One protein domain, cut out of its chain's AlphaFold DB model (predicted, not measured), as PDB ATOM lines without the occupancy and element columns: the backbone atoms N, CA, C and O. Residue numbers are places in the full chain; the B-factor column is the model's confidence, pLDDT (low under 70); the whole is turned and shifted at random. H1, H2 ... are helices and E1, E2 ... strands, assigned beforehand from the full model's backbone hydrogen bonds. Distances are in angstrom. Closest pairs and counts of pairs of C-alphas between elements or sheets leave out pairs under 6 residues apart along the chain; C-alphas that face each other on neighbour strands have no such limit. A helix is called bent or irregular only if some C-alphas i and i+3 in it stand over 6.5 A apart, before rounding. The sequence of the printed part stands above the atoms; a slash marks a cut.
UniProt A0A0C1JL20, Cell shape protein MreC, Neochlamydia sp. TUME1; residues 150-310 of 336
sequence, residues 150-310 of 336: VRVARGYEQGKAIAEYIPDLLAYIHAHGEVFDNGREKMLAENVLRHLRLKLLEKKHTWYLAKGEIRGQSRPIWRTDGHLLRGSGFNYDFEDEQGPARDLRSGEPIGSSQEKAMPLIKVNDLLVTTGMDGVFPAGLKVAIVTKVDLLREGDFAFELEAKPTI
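This is residues 150 to 310 of the 336 residues of the protein "Cell shape protein MreC" of Neochlamydia sp. TUME1 (UniProt A0A0C1JL20). A small closed barrel of six antiparallel strands forms the body, and a helical hairpin, H1 and H2, reaches away from it as an arm along the longest axis. Residues 220 to 225 stick out as a loop. The printed part has 161 residues, with two named helices and six named strands in the order E1 H1 H2 E2 E3 E4 E5 E6, mixed in class. It is loose, with a radius of gyration of the C-alphas of 19.1 A, and spans 60 by 49 by 31 A.

Round the barrel run E1, residues 150 to 155, E2, 206 to 215, E3, 229 to 235, E6, 302 to 308, E5, 285 to 292, and E4, 270 to 273, back to E1. Within hydrogen-bond range are, for instance, N 152 and O 210, 3.0 A, N 231 and O 304, 2.8 A, and N 153 and O 270, 2.8 A. E4, E5 and E6 form a meander, each the antiparallel neighbour of the one before; with E3, antiparallel neighbour of E6, they form a Greek key. H1, residues 156 to 175, is one helix by its hydrogen bonds but bent, C-alphas 164 and 167 being 6.6 A apart; its arms are H1a, 156 to 164, and H1b, 167 to 175. H1a is on the barrel, outside it, over E4 at a height over the sheet of 10.1 A. H1b and H2, residues 183 to 202, form a hairpin and touch, closest at the C-alphas of Leu 170 and Glu 190, 6.3 A, at a shallow tilt of 10 degrees, opposite ways. H1a, H1b and H2 have every O i to N i+4 pair within hydrogen-bond range.

E1 begins at C-alpha 150 (-58.870, -35.264, -1.823). H2 is 28.8 A long and begins at C-alpha 183 (-15.558, -39.183, 8.922). E2 is 24.2 A long and bends by 68 degrees at residue 210. E6 ends at C-alpha 308 (-49.551, -42.757, -4.706).

The C-alphas farthest apart, of Gly 183 and Gly 298, are 60.1 A apart. The printed part has no cut. The links E2 to E3, E3 to E4 and E4 to E5 are long. Residues 220 to 226 and 256 have pLDDT under 70.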
ATOM      1  N   VAL A 150     -60.205 -35.772  -2.147       97.69
ATOM      2  CA  VAL A 150     -58.870 -35.264  -1.823       97.69
ATOM      3  C   VAL A 150     -58.764 -33.763  -2.025       97.69
ATOM      4  O   VAL A 150     -59.533 -33.143  -2.758       97.69
ATOM      5  N   ARG A 151     -57.767 -33.163  -1.381       97.06
ATOM      6  CA  ARG A 151     -57.398 -31.770  -1.583       97.06
ATOM      7  C   ARG A 151     -55.901 -31.569  -1.618       97.06
ATOM      8  O   ARG A 151     -55.134 -32.347  -1.055       97.06
ATOM      9  N   VAL A 152     -55.498 -30.485  -2.264       97.31
ATOM     10  CA  VAL A 152     -54.105 -30.049  -2.310       97.31
ATOM     11  C   VAL A 152     -53.689 -29.497  -0.948       97.31
ATOM     12  O   VAL A 152     -54.305 -28.559  -0.452       97.31
ATOM     13  N   ALA A 153     -52.614 -30.035  -0.378       95.56
ATOM     14  CA  ALA A 153     -51.948 -29.528   0.815       95.56
ATOM     15  C   ALA A 153     -50.551 -29.013   0.446       95.56
ATOM     16  O   ALA A 153     -49.710 -29.756  -0.069       95.56
ATOM     17  N   ARG A 154     -50.287 -27.729   0.716       92.94
ATOM     18  CA  ARG A 154     -49.005 -27.076   0.420       92.94
ATOM     19  C   ARG A 154     -48.426 -26.399   1.654       92.94
ATOM     20  O   ARG A 154     -49.138 -25.702   2.360       92.94
ATOM     21  N   GLY A 155     -47.119 -26.517   1.887       91.50
ATOM     22  CA  GLY A 155     -46.461 -25.875   3.033       91.50
ATOM     23  C   GLY A 155     -46.051 -26.872   4.110       91.50
ATOM     24  O   GLY A 155     -45.195 -27.713   3.835       91.50
ATOM     25  N   TYR A 156     -46.588 -26.744   5.326       91.56
ATOM     26  CA  TYR A 156     -46.165 -27.571   6.461       91.56
ATOM     27  C   TYR A 156     -46.397 -29.069   6.234       91.56
ATOM     28  O   TYR A 156     -45.442 -29.815   6.388       91.56
ATOM     29  N   GLU A 157     -47.571 -29.514   5.767       90.12
ATOM     30  CA  GLU A 157     -47.826 -30.955   5.531       90.12
ATOM     31  C   GLU A 157     -46.834 -31.590   4.540       90.12
ATOM     32  O   GLU A 157     -46.322 -32.687   4.760       90.12
ATOM     33  N   GLN A 158     -46.469 -30.867   3.476       89.75
ATOM     34  CA  GLN A 158     -45.416 -31.306   2.552       89.75
ATOM     35  C   GLN A 158     -44.048 -31.367   3.234       89.75
ATOM     36  O   GLN A 158     -43.279 -32.302   3.019       89.75
ATOM     37  N   GLY A 159     -43.725 -30.356   4.045       90.81
ATOM     38  CA  GLY A 159     -42.476 -30.304   4.798       90.81
ATOM     39  C   GLY A 159     -42.371 -31.440   5.812       90.81
ATOM     40  O   GLY A 159     -41.332 -32.092   5.880       90.81
ATOM     41  N   LYS A 160     -43.460 -31.715   6.535       90.50
ATOM     42  CA  LYS A 160     -43.610 -32.822   7.479       90.50
ATOM     43  C   LYS A 160     -43.407 -34.163   6.775       90.50
ATOM     44  O   LYS A 160     -42.560 -34.934   7.213       90.50
ATOM     45  N   ALA A 161     -44.070 -34.385   5.636       86.94
ATOM     46  CA  ALA A 161     -43.898 -35.603   4.843       86.94
ATOM     47  C   ALA A 161     -42.430 -35.840   4.442       86.94
ATOM     48  O   ALA A 161     -41.930 -36.951   4.548       86.94
ATOM     49  N   ILE A 162     -41.700 -34.796   4.032       88.75
ATOM     50  CA  ILE A 162     -40.265 -34.917   3.719       88.75
ATOM     51  C   ILE A 162     -39.440 -35.170   4.992       88.75
ATOM     52  O   ILE A 162     -38.507 -35.973   4.984       88.75
ATOM     53  N   ALA A 163     -39.769 -34.481   6.085       90.88
ATOM     54  CA  ALA A 163     -39.059 -34.572   7.356       90.88
ATOM     55  C   ALA A 163     -39.147 -35.964   8.005       90.88
ATOM     56  O   ALA A 163     -38.235 -36.321   8.753       90.88
ATOM     57  N   GLU A 164     -40.194 -36.740   7.712       88.69
ATOM     58  CA  GLU A 164     -40.381 -38.122   8.178       88.69
ATOM     59  C   GLU A 164     -39.367 -39.108   7.576       88.69
ATOM     60  O   GLU A 164     -38.974 -40.044   8.261       88.69
ATOM     61  N   TYR A 165     -38.857 -38.870   6.362       89.69
ATOM     62  CA  TYR A 165     -37.845 -39.743   5.741       89.69
ATOM     63  C   TYR A 165     -36.416 -39.493   6.249       89.69
ATOM     64  O   TYR A 165     -35.516 -40.314   6.064       89.69
ATOM     65  N   ILE A 166     -36.164 -38.331   6.862       93.31
ATOM     66  CA  ILE A 166     -34.813 -37.919   7.268       93.31
ATOM     67  C   ILE A 166     -34.233 -38.790   8.402       93.31
ATOM     68  O   ILE A 166     -33.051 -39.122   8.314       93.31
ATOM     69  N   PRO A 167     -34.983 -39.161   9.460       93.00
ATOM     70  CA  PRO A 167     -34.494 -40.056  10.510       93.00
ATOM     71  C   PRO A 167     -33.982 -41.398   9.984       93.00
ATOM     72  O   PRO A 167     -32.892 -41.808  10.375       93.00
ATOM     73  N   ASP A 168     -34.709 -42.030   9.061       89.94
ATOM     74  CA  ASP A 168     -34.310 -43.317   8.480       89.94
ATOM     75  C   ASP A 168     -33.034 -43.176   7.651       89.94
ATOM     76  O   ASP A 168     -32.104 -43.972   7.785       89.94
ATOM     77  N   LEU A 169     -32.934 -42.106   6.853       91.06
ATOM     78  CA  LEU A 169     -31.719 -41.797   6.102       91.06
ATOM     79  C   LEU A 169     -30.526 -41.527   7.033       91.06
ATOM     80  O   LEU A 169     -29.419 -41.991   6.767       91.06
ATOM     81  N   LEU A 170     -30.741 -40.805   8.136       91.94
ATOM     82  CA  LEU A 170     -29.719 -40.568   9.156       91.94
ATOM     83  C   LEU A 170     -29.278 -41.872   9.826       91.94
ATOM     84  O   LEU A 170     -28.080 -42.079   9.998       91.94
ATOM     85  N   ALA A 171     -30.215 -42.750  10.183       90.06
ATOM     86  CA  ALA A 171     -29.912 -44.053  10.768       90.06
ATOM     87  C   ALA A 171     -29.124 -44.932   9.787       90.06
ATOM     88  O   ALA A 171     -28.131 -45.554  10.170       90.06
ATOM     89  N   TYR A 172     -29.506 -44.917   8.507       90.12
ATOM     90  CA  TYR A 172     -28.792 -45.624   7.453       90.12
ATOM     91  C   TYR A 172     -27.362 -45.104   7.279       90.12
ATOM     92  O   TYR A 172     -26.430 -45.899   7.304       90.12
ATOM     93  N   ILE A 173     -27.173 -43.783   7.176       90.19
ATOM     94  CA  ILE A 173     -25.849 -43.139   7.109       90.19
ATOM     95  C   ILE A 173     -25.015 -43.468   8.351       90.19
ATOM     96  O   ILE A 173     -23.812 -43.721   8.253       90.19
ATOM     97  N   HIS A 174     -25.645 -43.487   9.525       86.62
ATOM     98  CA  HIS A 174     -24.968 -43.803  10.771       86.62
ATOM     99  C   HIS A 174     -24.423 -45.239  10.761       86.62
ATOM    100  O   HIS A 174     -23.237 -45.423  11.047       86.62
ATOM    101  N   ALA A 175     -25.255 -46.211  10.371       86.94
ATOM    102  CA  ALA A 175     -24.934 -47.639  10.349       86.94
ATOM    103  C   ALA A 175     -24.048 -48.072   9.163       86.94
ATOM    104  O   ALA A 175     -23.181 -48.919   9.337       86.94
ATOM    105  N   HIS A 176     -24.224 -47.471   7.983       85.50
ATOM    106  CA  HIS A 176     -23.571 -47.858   6.720       85.50
ATOM    107  C   HIS A 176     -22.689 -46.732   6.162       85.50
ATOM    108  O   HIS A 176     -22.584 -46.526   4.954       85.50
ATOM    109  N   GLY A 177     -22.051 -45.964   7.047       73.88
ATOM    110  CA  GLY A 177     -21.264 -44.777   6.692       73.88
ATOM    111  C   GLY A 177     -19.983 -45.040   5.890       73.88
ATOM    112  O   GLY A 177     -19.211 -44.108   5.699       73.88
ATOM    113  N   GLU A 178     -19.753 -46.272   5.432       81.88
ATOM    114  CA  GLU A 178     -18.646 -46.669   4.551       81.88
ATOM    115  C   GLU A 178     -18.729 -46.019   3.161       81.88
ATOM    116  O   GLU A 178     -17.730 -45.950   2.454       81.88
ATOM    117  N   VAL A 179     -19.905 -45.501   2.782       81.38
ATOM    118  CA  VAL A 179     -20.108 -44.722   1.546       81.38
ATOM    119  C   VAL A 179     -19.339 -43.391   1.566       81.38
ATOM    120  O   VAL A 179     -19.109 -42.804   0.513       81.38
ATOM    121  N   PHE A 180     -18.946 -42.897   2.746       86.94
ATOM    122  CA  PHE A 180     -18.207 -41.643   2.885       86.94
ATOM    123  C   PHE A 180     -16.702 -41.901   2.982       86.94
ATOM    124  O   PHE A 180     -16.250 -42.648   3.850       86.94
ATOM    125  N   ASP A 181     -15.918 -41.189   2.169       81.94
ATOM    126  CA  ASP A 181     -14.456 -41.339   2.104       81.94
ATOM    127  C   ASP A 181     -13.758 -40.951   3.419       81.94
ATOM    128  O   ASP A 181     -12.641 -41.382   3.713       81.94
ATOM    129  N   ASN A 182     -14.391 -40.089   4.223       85.44
ATOM    130  CA  ASN A 182     -13.859 -39.660   5.510       85.44
ATOM    131  C   ASN A 182     -14.959 -39.328   6.535       85.44
ATOM    132  O   ASN A 182     -16.066 -38.901   6.208       85.44
ATOM    133  N   GLY A 183     -14.618 -39.441   7.823       85.00
ATOM    134  CA  GLY A 183     -15.558 -39.183   8.922       85.00
ATOM    135  C   GLY A 183     -16.051 -37.732   9.029       85.00
ATOM    136  O   GLY A 183     -17.099 -37.487   9.625       85.00
ATOM    137  N   ARG A 184     -15.341 -36.756   8.440       88.25
ATOM    138  CA  ARG A 184     -15.791 -35.352   8.429       88.25
ATOM    139  C   ARG A 184     -16.950 -35.151   7.460       88.25
ATOM    140  O   ARG A 184     -17.886 -34.434   7.792       88.25
ATOM    141  N   GLU A 185     -16.895 -35.781   6.294       89.50
ATOM    142  CA  GLU A 185     -17.950 -35.736   5.288       89.50
ATOM    143  C   GLU A 185     -19.240 -36.367   5.811       89.50
ATOM    144  O   GLU A 185     -20.296 -35.737   5.744       89.50
ATOM    145  N   LYS A 186     -19.130 -37.532   6.463       90.62
ATOM    146  CA  LYS A 186     -20.248 -38.164   7.178       90.62
ATOM    147  C   LYS A 186     -20.891 -37.200   8.182       90.62
ATOM    148  O   LYS A 186     -22.097 -36.969   8.145       90.62
ATOM    149  N   MET A 187     -20.080 -36.581   9.044       89.62
ATOM    150  CA  MET A 187     -20.568 -35.636  10.055       89.62
ATOM    151  C   MET A 187     -21.228 -34.393   9.429       89.62
ATOM    152  O   MET A 187     -22.222 -33.885   9.950       89.62
ATOM    153  N   LEU A 188     -20.700 -33.891   8.308       91.94
ATOM    154  CA  LEU A 188     -21.308 -32.784   7.567       91.94
ATOM    155  C   LEU A 188     -22.671 -33.179   6.990       91.94
ATOM    156  O   LEU A 188     -23.628 -32.424   7.159       91.94
ATOM    157  N   ALA A 189     -22.775 -34.350   6.360       91.12
ATOM    158  CA  ALA A 189     -24.026 -34.855   5.803       91.12
ATOM    159  C   ALA A 189     -25.104 -35.013   6.889       91.12
ATOM    160  O   ALA A 189     -26.216 -34.502   6.733       91.12
ATOM    161  N   GLU A 190     -24.759 -35.627   8.024       91.94
ATOM    162  CA  GLU A 190     -25.674 -35.781   9.159       91.94
ATOM    163  C   GLU A 190     -26.165 -34.424   9.690       91.94
ATOM    164  O   GLU A 190     -27.363 -34.231   9.911       91.94
ATOM    165  N   ASN A 191     -25.264 -33.450   9.850       94.06
ATOM    166  CA  ASN A 191     -25.625 -32.113  10.325       94.06
ATOM    167  C   ASN A 191     -26.527 -31.360   9.340       94.06
ATOM    168  O   ASN A 191     -27.492 -30.716   9.759       94.06
ATOM    169  N   VAL A 192     -26.252 -31.453   8.035       95.50
ATOM    170  CA  VAL A 192     -27.090 -30.836   6.995       95.50
ATOM    171  C   VAL A 192     -28.494 -31.432   7.008       95.50
ATOM    172  O   VAL A 192     -29.467 -30.681   6.972       95.50
ATOM    173  N   LEU A 193     -28.615 -32.757   7.117       95.19
ATOM    174  CA  LEU A 193     -29.904 -33.444   7.183       95.19
ATOM    175  C   LEU A 193     -30.697 -33.065   8.441       95.19
ATOM    176  O   LEU A 193     -31.886 -32.755   8.349       95.19
ATOM    177  N   ARG A 194     -30.046 -33.005   9.610       95.31
ATOM    178  CA  ARG A 194     -30.687 -32.545  10.856       95.31
ATOM    179  C   ARG A 194     -31.182 -31.106  10.739       95.31
ATOM    180  O   ARG A 194     -32.319 -30.820  11.110       95.31
ATOM    181  N   HIS A 195     -30.365 -30.215  10.183       95.38
ATOM    182  CA  HIS A 195     -30.743 -28.818   9.970       95.38
ATOM    183  C   HIS A 195     -31.890 -28.667   8.969       95.38
ATOM    184  O   HIS A 195     -32.809 -27.878   9.183       95.38
ATOM    185  N   LEU A 196     -31.868 -29.450   7.887       94.75
ATOM    186  CA  LEU A 196     -32.953 -29.495   6.913       94.75
ATOM    187  C   LEU A 196     -34.263 -29.928   7.578       94.75
ATOM    188  O   LEU A 196     -35.276 -29.259   7.389       94.75
ATOM    189  N   ARG A 197     -34.238 -30.988   8.396       94.12
ATOM    190  CA  ARG A 197     -35.412 -31.458   9.142       94.12
ATOM    191  C   ARG A 197     -36.010 -30.352  10.010       94.12
ATOM    192  O   ARG A 197     -37.211 -30.120   9.942       94.12
ATOM    193  N   LEU A 198     -35.180 -29.639  10.774       92.94
ATOM    194  CA  LEU A 198     -35.640 -28.528  11.615       92.94
ATOM    195  C   LEU A 198     -36.313 -27.429  10.784       92.94
ATOM    196  O   LEU A 198     -37.414 -27.001  11.115       92.94
ATOM    197  N   LYS A 199     -35.707 -27.033   9.660       93.06
ATOM    198  CA  LYS A 199     -36.285 -26.030   8.751       93.06
ATOM    199  C   LYS A 199     -37.597 -26.461   8.101       93.06
ATOM    200  O   LYS A 199     -38.450 -25.619   7.828       93.06
ATOM    201  N   LEU A 200     -37.749 -27.749   7.799       91.06
ATOM    202  CA  LEU A 200     -38.989 -28.284   7.236       91.06
ATOM    203  C   LEU A 200     -40.132 -28.234   8.257       91.06
ATOM    204  O   LEU A 200     -41.257 -27.926   7.874       91.06
ATOM    205  N   LEU A 201     -39.826 -28.470   9.537       90.56
ATOM    206  CA  LEU A 201     -40.791 -28.458  10.643       90.56
ATOM    207  C   LEU A 201     -41.041 -27.061  11.242       90.56
ATOM    208  O   LEU A 201     -42.001 -26.875  11.981       90.56
ATOM    209  N   GLU A 202     -40.201 -26.070  10.934       89.31
ATOM    210  CA  GLU A 202     -40.347 -24.690  11.423       89.31
ATOM    211  C   GLU A 202     -41.576 -23.976  10.832       89.31
ATOM    212  O   GLU A 202     -42.197 -23.132  11.485       89.31
ATOM    213  N   LYS A 203     -41.951 -24.307   9.590       81.31
ATOM    214  CA  LYS A 203     -43.151 -23.752   8.956       81.31
ATOM    215  C   LYS A 203     -44.382 -24.235   9.716       81.31
ATOM    216  O   LYS A 203     -44.582 -25.428   9.811       81.31
ATOM    217  N   LYS A 204     -45.243 -23.333  10.189       82.06
ATOM    218  CA  LYS A 204     -46.462 -23.721  10.930       82.06
ATOM    219  C   LYS A 204     -47.749 -23.698  10.110       82.06
ATOM    220  O   LYS A 204     -48.810 -23.992  10.641       82.06
ATOM    221  N   HIS A 205     -47.674 -23.303   8.843       89.25
ATOM    222  CA  HIS A 205     -48.860 -23.080   8.027       89.25
ATOM    223  C   HIS A 205     -48.906 -24.026   6.826       89.25
ATOM    224  O   HIS A 205     -47.921 -24.167   6.087       89.25
ATOM    225  N   THR A 206     -50.069 -24.640   6.635       92.00
ATOM    226  CA  THR A 206     -50.438 -25.404   5.445       92.00
ATOM    227  C   THR A 206     -51.545 -24.649   4.726       92.00
ATOM    228  O   THR A 206     -52.566 -24.332   5.325       92.00
ATOM    229  N   TRP A 207     -51.347 -24.397   3.437       92.50
ATOM    230  CA  TRP A 207     -52.416 -23.993   2.538       92.50
ATOM    231  C   TRP A 207     -53.121 -25.240   2.039       92.50
ATOM    232  O   TRP A 207     -52.525 -26.048   1.318       92.50
ATOM    233  N   TYR A 208     -54.386 -25.368   2.398       94.62
ATOM    234  CA  TYR A 208     -55.280 -26.332   1.790       94.62
ATOM    235  C   TYR A 208     -56.012 -25.645   0.642       94.62
ATOM    236  O   TYR A 208     -56.659 -24.621   0.830       94.62
ATOM    237  N   LEU A 209     -55.834 -26.165  -0.566       95.00
ATOM    238  CA  LEU A 209     -56.309 -25.542  -1.800       95.00
ATOM    239  C   LEU A 209     -57.361 -26.440  -2.455       95.00
ATOM    240  O   LEU A 209     -58.231 -26.973  -1.762       95.00
ATOM    241  N   ALA A 210     -57.272 -26.587  -3.780       96.00
ATOM    242  CA  ALA A 210     -58.275 -27.230  -4.613       96.00
ATOM    243  C   ALA A 210     -58.704 -28.588  -4.053       96.00
ATOM    244  O   ALA A 210     -57.851 -29.409  -3.695       96.00
ATOM    245  N   LYS A 211     -60.016 -28.814  -4.023       96.56
ATOM    246  CA  LYS A 211     -60.654 -30.085  -3.678       96.56
ATOM    247  C   LYS A 211     -61.079 -30.777  -4.956       96.56
ATOM    248  O   LYS A 211     -61.531 -30.101  -5.869       96.56
ATOM    249  N   GLY A 212     -60.963 -32.091  -5.000       97.06
ATOM    250  CA  GLY A 212     -61.389 -32.906  -6.125       97.06
ATOM    251  C   GLY A 212     -61.438 -34.373  -5.737       97.06
ATOM    252  O   GLY A 212     -61.364 -34.740  -4.563       97.06
ATOM    253  N   GLU A 213     -61.535 -35.223  -6.742       97.75
ATOM    254  CA  GLU A 213     -61.582 -36.666  -6.568       97.75
ATOM    255  C   GLU A 213     -60.403 -37.311  -7.274       97.75
ATOM    256  O   GLU A 213     -59.931 -36.823  -8.306       97.75
ATOM    257  N   ILE A 214     -59.938 -38.433  -6.736       96.75
ATOM    258  CA  ILE A 214     -58.878 -39.228  -7.344       96.75
ATOM    259  C   ILE A 214     -59.347 -40.664  -7.542       96.75
ATOM    260  O   ILE A 214     -60.090 -41.192  -6.730       96.75
ATOM    261  N   ARG A 215     -58.930 -41.314  -8.628       95.06
ATOM    262  CA  ARG A 215     -59.286 -42.710  -8.902       95.06
ATOM    263  C   ARG A 215     -58.179 -43.465  -9.614       95.06
ATOM    264  O   ARG A 215     -57.399 -42.895 -10.385       95.06
ATOM    265  N   GLY A 216     -58.157 -44.769  -9.386       91.69
ATOM    266  CA  GLY A 216     -57.301 -45.697 -10.098       91.69
ATOM    267  C   GLY A 216     -57.840 -46.110 -11.469       91.69
ATOM    268  O   GLY A 216     -58.829 -45.577 -11.976       91.69
ATOM    269  N   GLN A 217     -57.165 -47.075 -12.094       85.12
ATOM    270  CA  GLN A 217     -57.505 -47.583 -13.433       85.12
ATOM    271  C   GLN A 217     -57.737 -49.105 -13.471       85.12
ATOM    272  O   GLN A 217     -58.023 -49.629 -14.546       85.12
ATOM    273  N   SER A 218     -57.564 -49.823 -12.349       79.81
ATOM    274  CA  SER A 218     -57.698 -51.295 -12.239       79.81
ATOM    275  C   SER A 218     -56.933 -52.090 -13.310       79.81
ATOM    276  O   SER A 218     -57.338 -53.184 -13.707       79.81
ATOM    277  N   ARG A 219     -55.824 -51.548 -13.831       75.25
ATOM    278  CA  ARG A 219     -55.054 -52.208 -14.896       75.25
ATOM    279  C   ARG A 219     -54.314 -53.426 -14.336       75.25
ATOM    280  O   ARG A 219     -53.712 -53.303 -13.278       75.25
ATOM    281  N   PRO A 220     -54.293 -54.576 -15.029       66.00
ATOM    282  CA  PRO A 220     -53.522 -55.737 -14.589       66.00
ATOM    283  C   PRO A 220     -52.004 -55.508 -14.700       66.00
ATOM    284  O   PRO A 220     -51.551 -54.684 -15.497       66.00
ATOM    285  N   ILE A 221     -51.228 -56.288 -13.936       64.44
ATOM    286  CA  ILE A 221     -49.778 -56.111 -13.711       64.44
ATOM    287  C   ILE A 221     -48.932 -56.057 -14.998       64.44
ATOM    288  O   ILE A 221     -47.925 -55.363 -15.059       64.44
ATOM    289  N   TRP A 222     -49.355 -56.740 -16.065       60.41
ATOM    290  CA  TRP A 222     -48.613 -56.813 -17.332       60.41
ATOM    291  C   TRP A 222     -48.839 -55.611 -18.271       60.41
ATOM    292  O   TRP A 222     -48.332 -55.619 -19.392       60.41
ATOM    293  N   ARG A 223     -49.625 -54.598 -17.868       57.66
ATOM    294  CA  ARG A 223     -49.928 -53.400 -18.687       57.66
ATOM    295  C   ARG A 223     -49.646 -52.058 -17.999       57.66
ATOM    296  O   ARG A 223     -50.140 -51.032 -18.470       57.66
ATOM    297  N   THR A 224     -48.930 -52.029 -16.879       56.12
ATOM    298  CA  THR A 224     -48.805 -50.806 -16.071       56.12
ATOM    299  C   THR A 224     -47.465 -50.094 -16.226       56.12
ATOM    300  O   THR A 224     -46.449 -50.571 -15.732       56.12
ATOM    301  N   ASP A 225     -47.509 -48.884 -16.791       54.38
ATOM    302  CA  ASP A 225     -46.515 -47.822 -16.577       54.38
ATOM    303  C   ASP A 225     -46.728 -47.198 -15.183       54.38
ATOM    304  O   ASP A 225     -47.182 -46.064 -15.037       54.38
ATOM    305  N   GLY A 226     -46.470 -47.982 -14.134       62.03
ATOM    306  CA  GLY A 226     -46.621 -47.550 -12.744       62.03
ATOM    307  C   GLY A 226     -48.070 -47.356 -12.269       62.03
ATOM    308  O   GLY A 226     -49.029 -47.286 -13.039       62.03
ATOM    309  N   HIS A 227     -48.229 -47.294 -10.946       81.38
ATOM    310  CA  HIS A 227     -49.503 -47.030 -10.270       81.38
ATOM    311  C   HIS A 227     -49.885 -45.554 -10.445       81.38
ATOM    312  O   HIS A 227     -49.631 -44.744  -9.562       81.38
ATOM    313  N   LEU A 228     -50.408 -45.168 -11.610       89.69
ATOM    314  CA  LEU A 228     -50.838 -43.793 -11.880       89.69
ATOM    315  C   LEU A 228     -52.322 -43.609 -11.553       89.69
ATOM    316  O   LEU A 228     -53.174 -44.377 -12.007       89.69
ATOM    317  N   LEU A 229     -52.629 -42.550 -10.815       94.31
ATOM    318  CA  LEU A 229     -53.984 -42.147 -10.473       94.31
ATOM    319  C   LEU A 229     -54.426 -40.968 -11.341       94.31
ATOM    320  O   LEU A 229     -53.616 -40.114 -11.707       94.31
ATOM    321  N   ARG A 230     -55.723 -40.915 -11.652       96.06
ATOM    322  CA  ARG A 230     -56.346 -39.785 -12.350       96.06
ATOM    323  C   ARG A 230     -57.170 -38.969 -11.376       96.06
ATOM    324  O   ARG A 230     -58.017 -39.524 -10.682       96.06
ATOM    325  N   GLY A 231     -56.915 -37.672 -11.361       96.88
ATOM    326  CA  GLY A 231     -57.671 -36.696 -10.607       96.88
ATOM    327  C   GLY A 231     -58.623 -35.909 -11.502       96.88
ATOM    328  O   GLY A 231     -58.256 -35.545 -12.619       96.88
ATOM    329  N   SER A 232     -59.824 -35.631 -11.009       96.56
ATOM    330  CA  SER A 232     -60.833 -34.831 -11.708       96.56
ATOM    331  C   SER A 232     -61.592 -33.927 -10.745       96.56
ATOM    332  O   SER A 232     -61.708 -34.234  -9.559       96.56
ATOM    333  N   GLY A 233     -62.132 -32.826 -11.267       96.00
ATOM    334  CA  GLY A 233     -62.996 -31.937 -10.491       96.00
ATOM    335  C   GLY A 233     -62.249 -31.045  -9.501       96.00
ATOM    336  O   GLY A 233     -62.860 -30.583  -8.549       96.00
ATOM    337  N   PHE A 234     -60.948 -30.795  -9.703       97.38
ATOM    338  CA  PHE A 234     -60.190 -29.958  -8.778       97.38
ATOM    339  C   PHE A 234     -60.514 -28.465  -8.938       97.38
ATOM    340  O   PHE A 234     -60.091 -27.847  -9.919       97.38
ATOM    341  N   ASN A 235     -61.196 -27.873  -7.958       95.81
ATOM    342  CA  ASN A 235     -61.475 -26.434  -7.889       95.81
ATOM    343  C   ASN A 235     -61.531 -25.926  -6.436       95.81
ATOM    344  O   ASN A 235     -61.344 -26.694  -5.488       95.81
ATOM    345  N   TYR A 236     -61.726 -24.618  -6.256       94.56
ATOM    346  CA  TYR A 236     -61.928 -24.023  -4.932       94.56
ATOM    347  C   TYR A 236     -62.927 -22.861  -4.986       94.56
ATOM    348  O   TYR A 236     -62.695 -21.791  -4.434       94.56
ATOM    349  N   ASP A 237     -64.048 -23.084  -5.667       88.31
ATOM    350  CA  ASP A 237     -65.022 -22.028  -5.978       88.31
ATOM    351  C   ASP A 237     -65.847 -21.592  -4.756       88.31
ATOM    352  O   ASP A 237     -66.465 -20.529  -4.762       88.31
ATOM    353  N   PHE A 238     -65.843 -22.405  -3.697       89.06
ATOM    354  CA  PHE A 238     -66.582 -22.169  -2.460       89.06
ATOM    355  C   PHE A 238     -65.637 -22.157  -1.265       89.06
ATOM    356  O   PHE A 238     -64.788 -23.044  -1.136       89.06
ATOM    357  N   GLU A 239     -65.822 -21.171  -0.390       89.94
ATOM    358  CA  GLU A 239     -65.103 -21.077   0.876       89.94
ATOM    359  C   GLU A 239     -65.438 -22.260   1.788       89.94
ATOM    360  O   GLU A 239     -66.523 -22.842   1.726       89.94
ATOM    361  N   ASP A 240     -64.476 -22.642   2.619       89.38
ATOM    362  CA  ASP A 240     -64.657 -23.657   3.648       89.38
ATOM    363  C   ASP A 240     -63.800 -23.339   4.879       89.38
ATOM    364  O   ASP A 240     -63.110 -22.323   4.941       89.38
ATOM    365  N   GLU A 241     -63.828 -24.226   5.874       88.25
ATOM    366  CA  GLU A 241     -63.063 -24.085   7.120       88.25
ATOM    367  C   GLU A 241     -61.549 -23.926   6.906       88.25
ATOM    368  O   GLU A 241     -60.841 -23.496   7.814       88.25
ATOM    369  N   GLN A 242     -61.038 -24.282   5.723       89.50
ATOM    370  CA  GLN A 242     -59.617 -24.226   5.411       89.50
ATOM    371  C   GLN A 242     -59.198 -22.955   4.662       89.50
ATOM    372  O   GLN A 242     -57.993 -22.717   4.519       89.50
ATOM    373  N   GLY A 243     -60.145 -22.135   4.190       87.44
ATOM    374  CA  GLY A 243     -59.827 -20.904   3.474       87.44
ATOM    375  C   GLY A 243     -60.948 -20.336   2.594       87.44
ATOM    376  O   GLY A 243     -61.994 -20.961   2.396       87.44
ATOM    377  N   PRO A 244     -60.725 -19.125   2.046       91.38
ATOM    378  CA  PRO A 244     -61.687 -18.449   1.184       91.38
ATOM    379  C   PRO A 244     -61.794 -19.127  -0.187       91.38
ATOM    380  O   PRO A 244     -60.839 -19.747  -0.666       91.38
ATOM    381  N   ALA A 245     -62.932 -18.918  -0.852       92.50
ATOM    382  CA  ALA A 245     -63.107 -19.249  -2.263       92.50
ATOM    383  C   ALA A 245     -62.029 -18.568  -3.117       92.50
ATOM    384  O   ALA A 245     -61.579 -17.463  -2.801       92.50
ATOM    385  N   ARG A 246     -61.610 -19.202  -4.213       93.81
ATOM    386  CA  ARG A 246     -60.547 -18.708  -5.093       93.81
ATOM    387  C   ARG A 246     -60.894 -18.915  -6.559       93.81
ATOM    388  O   ARG A 246     -61.415 -19.958  -6.936       93.81
ATOM    389  N   ASP A 247     -60.525 -17.943  -7.386       93.00
ATOM    390  CA  ASP A 247     -60.676 -18.032  -8.835       93.00
ATOM    391  C   ASP A 247     -59.812 -19.163  -9.412       93.00
ATOM    392  O   ASP A 247     -58.634 -19.319  -9.070       93.00
ATOM    393  N   LEU A 248     -60.391 -19.941 -10.325       91.88
ATOM    394  CA  LEU A 248     -59.758 -21.121 -10.909       91.88
ATOM    395  C   LEU A 248     -58.472 -20.794 -11.693       91.88
ATOM    396  O   LEU A 248     -57.528 -21.589 -11.698       91.88
ATOM    397  N   ARG A 249     -58.419 -19.640 -12.373       89.81
ATOM    398  CA  ARG A 249     -57.319 -19.271 -13.280       89.81
ATOM    399  C   ARG A 249     -56.261 -18.431 -12.581       89.81
ATOM    400  O   ARG A 249     -55.072 -18.717 -12.731       89.81
ATOM    401  N   SER A 250     -56.668 -17.396 -11.850       89.62
ATOM    402  CA  SER A 250     -55.738 -16.495 -11.162       89.62
ATOM    403  C   SER A 250     -55.307 -17.039  -9.796       89.62
ATOM    404  O   SER A 250     -54.200 -16.746  -9.334       89.62
ATOM    405  N   GLY A 251     -56.149 -17.858  -9.153       91.50
ATOM    406  CA  GLY A 251     -55.952 -18.287  -7.770       91.50
ATOM    407  C   GLY A 251     -56.121 -17.153  -6.754       91.50
ATOM    408  O   GLY A 251     -55.695 -17.290  -5.599       91.50
ATOM    409  N   GLU A 252     -56.675 -16.018  -7.187       92.44
ATOM    410  CA  GLU A 252     -57.027 -14.895  -6.324       92.44
ATOM    411  C   GLU A 252     -58.222 -15.270  -5.449       92.44
ATOM    412  O   GLU A 252     -59.159 -15.901  -5.943       92.44
ATOM    413  N   PRO A 253     -58.209 -14.912  -4.156       91.50
ATOM    414  CA  PRO A 253     -59.389 -15.045  -3.320       91.50
ATOM    415  C   PRO A 253     -60.573 -14.278  -3.914       91.50
ATOM    416  O   PRO A 253     -60.434 -13.129  -4.330       91.50
ATOM    417  N   ILE A 254     -61.741 -14.906  -3.925       86.88
ATOM    418  CA  ILE A 254     -62.999 -14.278  -4.311       86.88
ATOM    419  C   ILE A 254     -63.554 -13.564  -3.073       86.88
ATOM    420  O   ILE A 254     -63.666 -14.154  -2.001       86.88
ATOM    421  N   GLY A 255     -63.893 -12.280  -3.211       80.50
ATOM    422  CA  GLY A 255     -64.403 -11.449  -2.115       80.50
ATOM    423  C   GLY A 255     -63.335 -10.570  -1.454       80.50
ATOM    424  O   GLY A 255     -62.314 -10.242  -2.050       80.50
ATOM    425  N   SER A 256     -63.586 -10.133  -0.220       68.62
ATOM    426  CA  SER A 256     -62.764  -9.160   0.522       68.62
ATOM    427  C   SER A 256     -61.629  -9.794   1.344       68.62
ATOM    428  O   SER A 256     -61.248  -9.269   2.392       68.62
ATOM    429  N   SER A 257     -61.063 -10.914   0.882       73.50
ATOM    430  CA  SER A 257     -59.881 -11.509   1.516       73.50
ATOM    431  C   SER A 257     -58.600 -10.846   1.000       73.50
ATOM    432  O   SER A 257     -58.378 -10.735  -0.201       73.50
ATOM    433  N   GLN A 258     -57.731 -10.417   1.920       76.44
ATOM    434  CA  GLN A 258     -56.406  -9.862   1.603       76.44
ATOM    435  C   GLN A 258     -55.346 -10.951   1.365       76.44
ATOM    436  O   GLN A 258     -54.146 -10.667   1.319       76.44
ATOM    437  N   GLU A 259     -55.759 -12.215   1.251       82.00
ATOM    438  CA  GLU A 259     -54.833 -13.309   1.006       82.00
ATOM    439  C   GLU A 259     -54.154 -13.202  -0.360       82.00
ATOM    440  O   GLU A 259     -54.706 -12.748  -1.361       82.00
ATOM    441  N   LYS A 260     -52.910 -13.676  -0.413       86.50
ATOM    442  CA  LYS A 260     -52.126 -13.654  -1.642       86.50
ATOM    443  C   LYS A 260     -52.727 -14.601  -2.687       86.50
ATOM    444  O   LYS A 260     -53.078 -15.747  -2.382       86.50
ATOM    445  N   ALA A 261     -52.746 -14.146  -3.938       90.31
ATOM    446  CA  ALA A 261     -53.017 -14.987  -5.098       90.31
ATOM    447  C   ALA A 261     -52.021 -16.152  -5.167       90.31
ATOM    448  O   ALA A 261     -50.800 -15.955  -5.068       90.31
ATOM    449  N   MET A 262     -52.520 -17.375  -5.341       92.00
ATOM    450  CA  MET A 262     -51.654 -18.529  -5.557       92.00
ATOM    451  C   MET A 262     -52.314 -19.613  -6.408       92.00
ATOM    452  O   MET A 262     -53.501 -19.866  -6.247       92.00
ATOM    453  N   PRO A 263     -51.543 -20.326  -7.253       94.19
ATOM    454  CA  PRO A 263     -52.098 -21.407  -8.057       94.19
ATOM    455  C   PRO A 263     -52.681 -22.513  -7.182       94.19
ATOM    456  O   PRO A 263     -51.991 -23.007  -6.274       94.19
ATOM    457  N   LEU A 264     -53.910 -22.917  -7.510       94.94
ATOM    458  CA  LEU A 264     -54.673 -23.930  -6.782       94.94
ATOM    459  C   LEU A 264     -53.993 -25.303  -6.797       94.94
ATOM    460  O   LEU A 264     -54.077 -26.032  -5.816       94.94
ATOM    461  N   ILE A 265     -53.277 -25.625  -7.883       95.88
ATOM    462  CA  ILE A 265     -52.590 -26.906  -8.084       95.88
ATOM    463  C   ILE A 265     -51.260 -26.672  -8.799       95.88
ATOM    464  O   ILE A 265     -51.148 -25.819  -9.682       95.88
ATOM    465  N   LYS A 266     -50.239 -27.437  -8.418       95.94
ATOM    466  CA  LYS A 266     -48.923 -27.509  -9.051       95.94
ATOM    467  C   LYS A 266     -48.433 -28.950  -9.074       95.94
ATOM    468  O   LYS A 266     -48.783 -29.765  -8.227       95.94
ATOM    469  N   VAL A 267     -47.544 -29.239 -10.020       96.81
ATOM    470  CA  VAL A 267     -46.743 -30.467  -9.978       96.81
ATOM    471  C   VAL A 267     -45.958 -30.513  -8.663       96.81
ATOM    472  O   VAL A 267     -45.428 -29.493  -8.217       96.81
ATOM    473  N   ASN A 268     -45.880 -31.706  -8.076       95.62
ATOM    474  CA  ASN A 268     -45.339 -32.023  -6.754       95.62
ATOM    475  C   ASN A 268     -46.171 -31.537  -5.559       95.62
ATOM    476  O   ASN A 268     -45.694 -31.597  -4.424       95.62
ATOM    477  N   ASP A 269     -47.408 -31.084  -5.776       96.44
ATOM    478  CA  ASP A 269     -48.319 -30.881  -4.656       96.44
ATOM    479  C   ASP A 269     -48.707 -32.210  -3.996       96.44
ATOM    480  O   ASP A 269     -48.832 -33.237  -4.668       96.44
ATOM    481  N   LEU A 270     -48.887 -32.179  -2.671       97.12
ATOM    482  CA  LEU A 270     -49.365 -33.321  -1.897       97.12
ATOM    483  C   LEU A 270     -50.892 -33.308  -1.908       97.12
ATOM    484  O   LEU A 270     -51.501 -32.270  -1.661       97.12
ATOM    485  N   LEU A 271     -51.495 -34.460  -2.172       97.75
ATOM    486  CA  LEU A 271     -52.927 -34.687  -2.059       97.75
ATOM    487  C   LEU A 271     -53.214 -35.424  -0.756       97.75
ATOM    488  O   LEU A 271     -52.639 -36.489  -0.508       97.75
ATOM    489  N   VAL A 272     -54.110 -34.859   0.048       97.25
ATOM    490  CA  VAL A 272     -54.591 -35.448   1.301       97.25
ATOM    491  C   VAL A 272     -56.103 -35.623   1.271       97.25
ATOM    492  O   VAL A 272     -56.785 -34.898   0.551       97.25
ATOM    493  N   THR A 273     -56.641 -36.564   2.038       96.81
ATOM    494  CA  THR A 273     -58.089 -36.791   2.139       96.81
ATOM    495  C   THR A 273     -58.808 -35.578   2.736       96.81
ATOM    496  O   THR A 273     -58.304 -34.921   3.649       96.81
ATOM    497  N   THR A 274     -59.995 -35.264   2.215       94.06
ATOM    498  CA  THR A 274     -60.846 -34.169   2.726       94.06
ATOM    499  C   THR A 274     -61.773 -34.618   3.849       94.06
ATOM    500  O   THR A 274     -62.208 -33.782   4.632       94.06
ATOM    501  N   GLY A 275     -62.112 -35.909   3.891       91.38
ATOM    502  CA  GLY A 275     -63.180 -36.458   4.724       91.38
ATOM    503  C   GLY A 275     -64.599 -36.244   4.203       91.38
ATOM    504  O   GLY A 275     -65.553 -36.655   4.851       91.38
ATOM    505  N   MET A 276     -64.764 -35.647   3.020       89.31
ATOM    506  CA  MET A 276     -66.088 -35.383   2.438       89.31
ATOM    507  C   MET A 276     -66.752 -36.622   1.823       89.31
ATOM    508  O   MET A 276     -67.917 -36.563   1.446       89.31
ATOM    509  N   ASP A 277     -66.016 -37.726   1.688       88.25
ATOM    510  CA  ASP A 277     -66.536 -38.990   1.162       88.25
ATOM    511  C   ASP A 277     -67.179 -39.886   2.236       88.25
ATOM    512  O   ASP A 277     -67.736 -40.926   1.889       88.25
ATOM    513  N   GLY A 278     -67.108 -39.502   3.520       87.44
ATOM    514  CA  GLY A 278     -67.637 -40.280   4.650       87.44
ATOM    515  C   GLY A 278     -66.866 -41.577   4.934       87.44
ATOM    516  O   GLY A 278     -67.269 -42.373   5.781       87.44
ATOM    517  N   VAL A 279     -65.755 -41.817   4.230       89.88
ATOM    518  CA  VAL A 279     -64.990 -43.066   4.312       89.88
ATOM    519  C   VAL A 279     -63.645 -42.827   4.976       89.88
ATOM    520  O   VAL A 279     -63.296 -43.523   5.930       89.88
ATOM    521  N   PHE A 280     -62.885 -41.849   4.484       93.00
ATOM    522  CA  PHE A 280     -61.566 -41.540   5.019       93.00
ATOM    523  C   PHE A 280     -61.637 -40.370   5.997       93.00
ATOM    524  O   PHE A 280     -62.259 -39.367   5.673       93.00
ATOM    525  N   PRO A 281     -60.930 -40.399   7.138       92.62
ATOM    526  CA  PRO A 281     -60.753 -39.187   7.925       92.62
ATOM    527  C   PRO A 281     -59.930 -38.170   7.129       92.62
ATOM    528  O   PRO A 281     -59.137 -38.541   6.259       92.62
ATOM    529  N   ALA A 282     -60.102 -36.883   7.419       92.12
ATOM    530  CA  ALA A 282     -59.341 -35.825   6.764       92.12
ATOM    531  C   ALA A 282     -57.841 -35.889   7.120       92.12
ATOM    532  O   ALA A 282     -57.474 -36.216   8.247       92.12
ATOM    533  N   GLY A 283     -56.977 -35.523   6.168       92.25
ATOM    534  CA  GLY A 283     -55.534 -35.354   6.392       92.25
ATOM    535  C   GLY A 283     -54.649 -36.569   6.088       92.25
ATOM    536  O   GLY A 283     -53.429 -36.463   6.202       92.25
ATOM    537  N   LEU A 284     -55.208 -37.696   5.642       94.38
ATOM    538  CA  LEU A 284     -54.418 -38.858   5.222       94.38
ATOM    539  C   LEU A 284     -53.738 -38.592   3.878       94.38
ATOM    540  O   LEU A 284     -54.354 -38.061   2.956       94.38
ATOM    541  N   LYS A 285     -52.472 -38.990   3.737       95.88
ATOM    542  CA  LYS A 285     -51.670 -38.811   2.518       95.88
ATOM    543  C   LYS A 285     -52.173 -39.769   1.434       95.88
ATOM    544  O   LYS A 285     -52.307 -40.965   1.673       95.88
ATOM    545  N   VAL A 286     -52.429 -39.267   0.227       96.62
ATOM    546  CA  VAL A 286     -52.951 -40.098  -0.875       96.62
ATOM    547  C   VAL A 286     -51.967 -40.178  -2.029       96.62
ATOM    548  O   VAL A 286     -51.541 -41.267  -2.418       96.62
ATOM    549  N   ALA A 287     -51.596 -39.032  -2.602       96.44
ATOM    550  CA  ALA A 287     -50.767 -39.001  -3.801       96.44
ATOM    551  C   ALA A 287     -49.986 -37.690  -3.957       96.44
ATOM    552  O   ALA A 287     -50.303 -36.684  -3.333       96.44
ATOM    553  N   ILE A 288     -48.976 -37.701  -4.825       96.31
ATOM    554  CA  ILE A 288     -48.237 -36.520  -5.277       96.31
ATOM    555  C   ILE A 288     -48.611 -36.227  -6.727       96.31
ATOM    556  O   ILE A 288     -48.532 -37.114  -7.579       96.31
ATOM    557  N   VAL A 289     -48.982 -34.981  -7.019       97.50
ATOM    558  CA  VAL A 289     -49.336 -34.535  -8.374       97.50
ATOM    559  C   VAL A 289     -48.123 -34.645  -9.300       97.50
ATOM    560  O   VAL A 289     -47.088 -34.029  -9.052       97.50
ATOM    561  N   THR A 290     -48.247 -35.387 -10.396       96.31
ATOM    562  CA  THR A 290     -47.185 -35.561 -11.402       96.31
ATOM    563  C   THR A 290     -47.419 -34.707 -12.642       96.31
ATOM    564  O   THR A 290     -46.460 -34.258 -13.271       96.31
ATOM    565  N   LYS A 291     -48.683 -34.442 -12.981       96.88
ATOM    566  CA  LYS A 291     -49.085 -33.651 -14.146       96.88
ATOM    567  C   LYS A 291     -50.392 -32.928 -13.851       96.88
ATOM    568  O   LYS A 291     -51.269 -33.502 -13.224       96.88
ATOM    569  N   VAL A 292     -50.528 -31.697 -14.333       97.06
ATOM    570  CA  VAL A 292     -51.782 -30.933 -14.298       97.06
ATOM    571  C   VAL A 292     -52.148 -30.603 -15.736       97.06
ATOM    572  O   VAL A 292     -51.296 -30.114 -16.484       97.06
ATOM    573  N   ASP A 293     -53.382 -30.896 -16.128       95.25
ATOM    574  CA  ASP A 293     -53.869 -30.592 -17.466       95.25
ATOM    575  C   ASP A 293     -54.231 -29.102 -17.578       95.25
ATOM    576  O   ASP A 293     -54.628 -28.446 -16.613       95.25
ATOM    577  N   LEU A 294     -54.027 -28.534 -18.767       91.94
ATOM    578  CA  LEU A 294     -54.310 -27.124 -19.024       91.94
ATOM    579  C   LEU A 294     -55.817 -26.903 -19.151       91.94
ATOM    580  O   LEU A 294     -56.462 -27.579 -19.953       91.94
ATOM    581  N   LEU A 295     -56.332 -25.899 -18.438       92.25
ATOM    582  CA  LEU A 295     -57.720 -25.457 -18.559       92.25
ATOM    583  C   LEU A 295     -58.013 -24.974 -19.978       92.25
ATOM    584  O   LEU A 295     -57.360 -24.058 -20.493       92.25
ATOM    585  N   ARG A 296     -59.043 -25.552 -20.578       91.31
ATOM    586  CA  ARG A 296     -59.642 -25.130 -21.840       91.31
ATOM    587  C   ARG A 296     -60.738 -24.103 -21.574       91.31
ATOM    588  O   ARG A 296     -61.044 -23.742 -20.435       91.31
ATOM    589  N   GLU A 297     -61.269 -23.534 -22.642       87.19
ATOM    590  CA  GLU A 297     -62.431 -22.658 -22.543       87.19
ATOM    591  C   GLU A 297     -63.665 -23.491 -22.168       87.19
ATOM    592  O   GLU A 297     -63.902 -24.539 -22.763       87.19
ATOM    593  N   GLY A 298     -64.412 -23.043 -21.156       88.94
ATOM    594  CA  GLY A 298     -65.550 -23.779 -20.590       88.94
ATOM    595  C   GLY A 298     -65.214 -24.718 -19.424       88.94
ATOM    596  O   GLY A 298     -66.137 -25.184 -18.759       88.94
ATOM    597  N   ASP A 299     -63.933 -24.956 -19.127       91.69
ATOM    598  CA  ASP A 299     -63.543 -25.775 -17.975       91.69
ATOM    599  C   ASP A 299     -63.813 -25.035 -16.656       91.69
ATOM    600  O   ASP A 299     -63.457 -23.863 -16.498       91.69
ATOM    601  N   PHE A 300     -64.399 -25.753 -15.699       92.62
ATOM    602  CA  PHE A 300     -64.715 -25.277 -14.344       92.62
ATOM    603  C   PHE A 300     -63.893 -25.989 -13.253       92.62
ATOM    604  O   PHE A 300     -64.089 -25.758 -12.063       92.62
ATOM    605  N   ALA A 301     -62.974 -26.872 -13.648       95.94
ATOM    606  CA  ALA A 301     -62.096 -27.600 -12.744       95.94
ATOM    607  C   ALA A 301     -60.842 -28.097 -13.475       95.94
ATOM    608  O   ALA A 301     -60.851 -28.279 -14.691       95.94
ATOM    609  N   PHE A 302     -59.772 -28.354 -12.726       96.56
ATOM    610  CA  PHE A 302     -58.582 -29.014 -13.250       96.56
ATOM    611  C   PHE A 302     -58.738 -30.538 -13.255       96.56
ATOM    612  O   PHE A 302     -59.302 -31.142 -12.334       96.56
ATOM    613  N   GLU A 303     -58.129 -31.155 -14.263       97.25
ATOM    614  CA  GLU A 303     -57.789 -32.575 -14.277       97.25
ATOM    615  C   GLU A 303     -56.285 -32.742 -14.041       97.25
ATOM    616  O   GLU A 303     -55.475 -31.868 -14.376       97.25
ATOM    617  N   LEU A 304     -55.894 -33.856 -13.425       96.94
ATOM    618  CA  LEU A 304     -54.495 -34.118 -13.099       96.94
ATOM    619  C   LEU A 304     -54.156 -35.606 -13.119       96.94
ATOM    620  O   LEU A 304     -55.021 -36.479 -13.056       96.94
ATOM    621  N   GLU A 305     -52.860 -35.888 -13.154       96.81
ATOM    622  CA  GLU A 305     -52.310 -37.207 -12.865       96.81
ATOM    623  C   GLU A 305     -51.481 -37.124 -11.584       96.81
ATOM    624  O   GLU A 305     -50.831 -36.109 -11.305       96.81
ATOM    625  N   ALA A 306     -51.509 -38.193 -10.793       96.06
ATOM    626  CA  ALA A 306     -50.782 -38.261  -9.537       96.06
ATOM    627  C   ALA A 306     -50.257 -39.672  -9.260       96.06
ATOM    628  O   ALA A 306     -50.811 -40.670  -9.725       96.06
ATOM    629  N   LYS A 307     -49.181 -39.756  -8.478       94.62
ATOM    630  CA  LYS A 307     -48.581 -41.015  -8.029       94.62
ATOM    631  C   LYS A 307     -48.882 -41.236  -6.540       94.62
ATOM    632  O   LYS A 307     -48.657 -40.302  -5.772       94.62
ATOM    633  N   PRO A 308     -49.327 -42.431  -6.110       94.56
ATOM    634  CA  PRO A 308     -49.551 -42.757  -4.706       94.56
ATOM    635  C   PRO A 308     -48.354 -42.428  -3.810       94.56
ATOM    636  O   PRO A 308     -47.205 -42.647  -4.205       94.56
ATOM    637  N   THR A 309     -48.612 -41.963  -2.585       93.12
ATOM    638  CA  THR A 309     -47.555 -41.709  -1.588       93.12
ATOM    639  C   THR A 309     -46.998 -42.984  -0.960       93.12
ATOM    640  O   THR A 309     -45.877 -42.969  -0.460       93.12
ATOM    641  N   ILE A 310     -47.731 -44.098  -1.042       88.44
ATOM    642  CA  ILE A 310     -47.431 -45.389  -0.396       88.44
ATOM    643  C   ILE A 310     -46.132 -46.083  -0.867       88.44
ATOM    644  O   ILE A 310     -45.807 -47.185  -0.434       88.44
TER     645      ILE A 310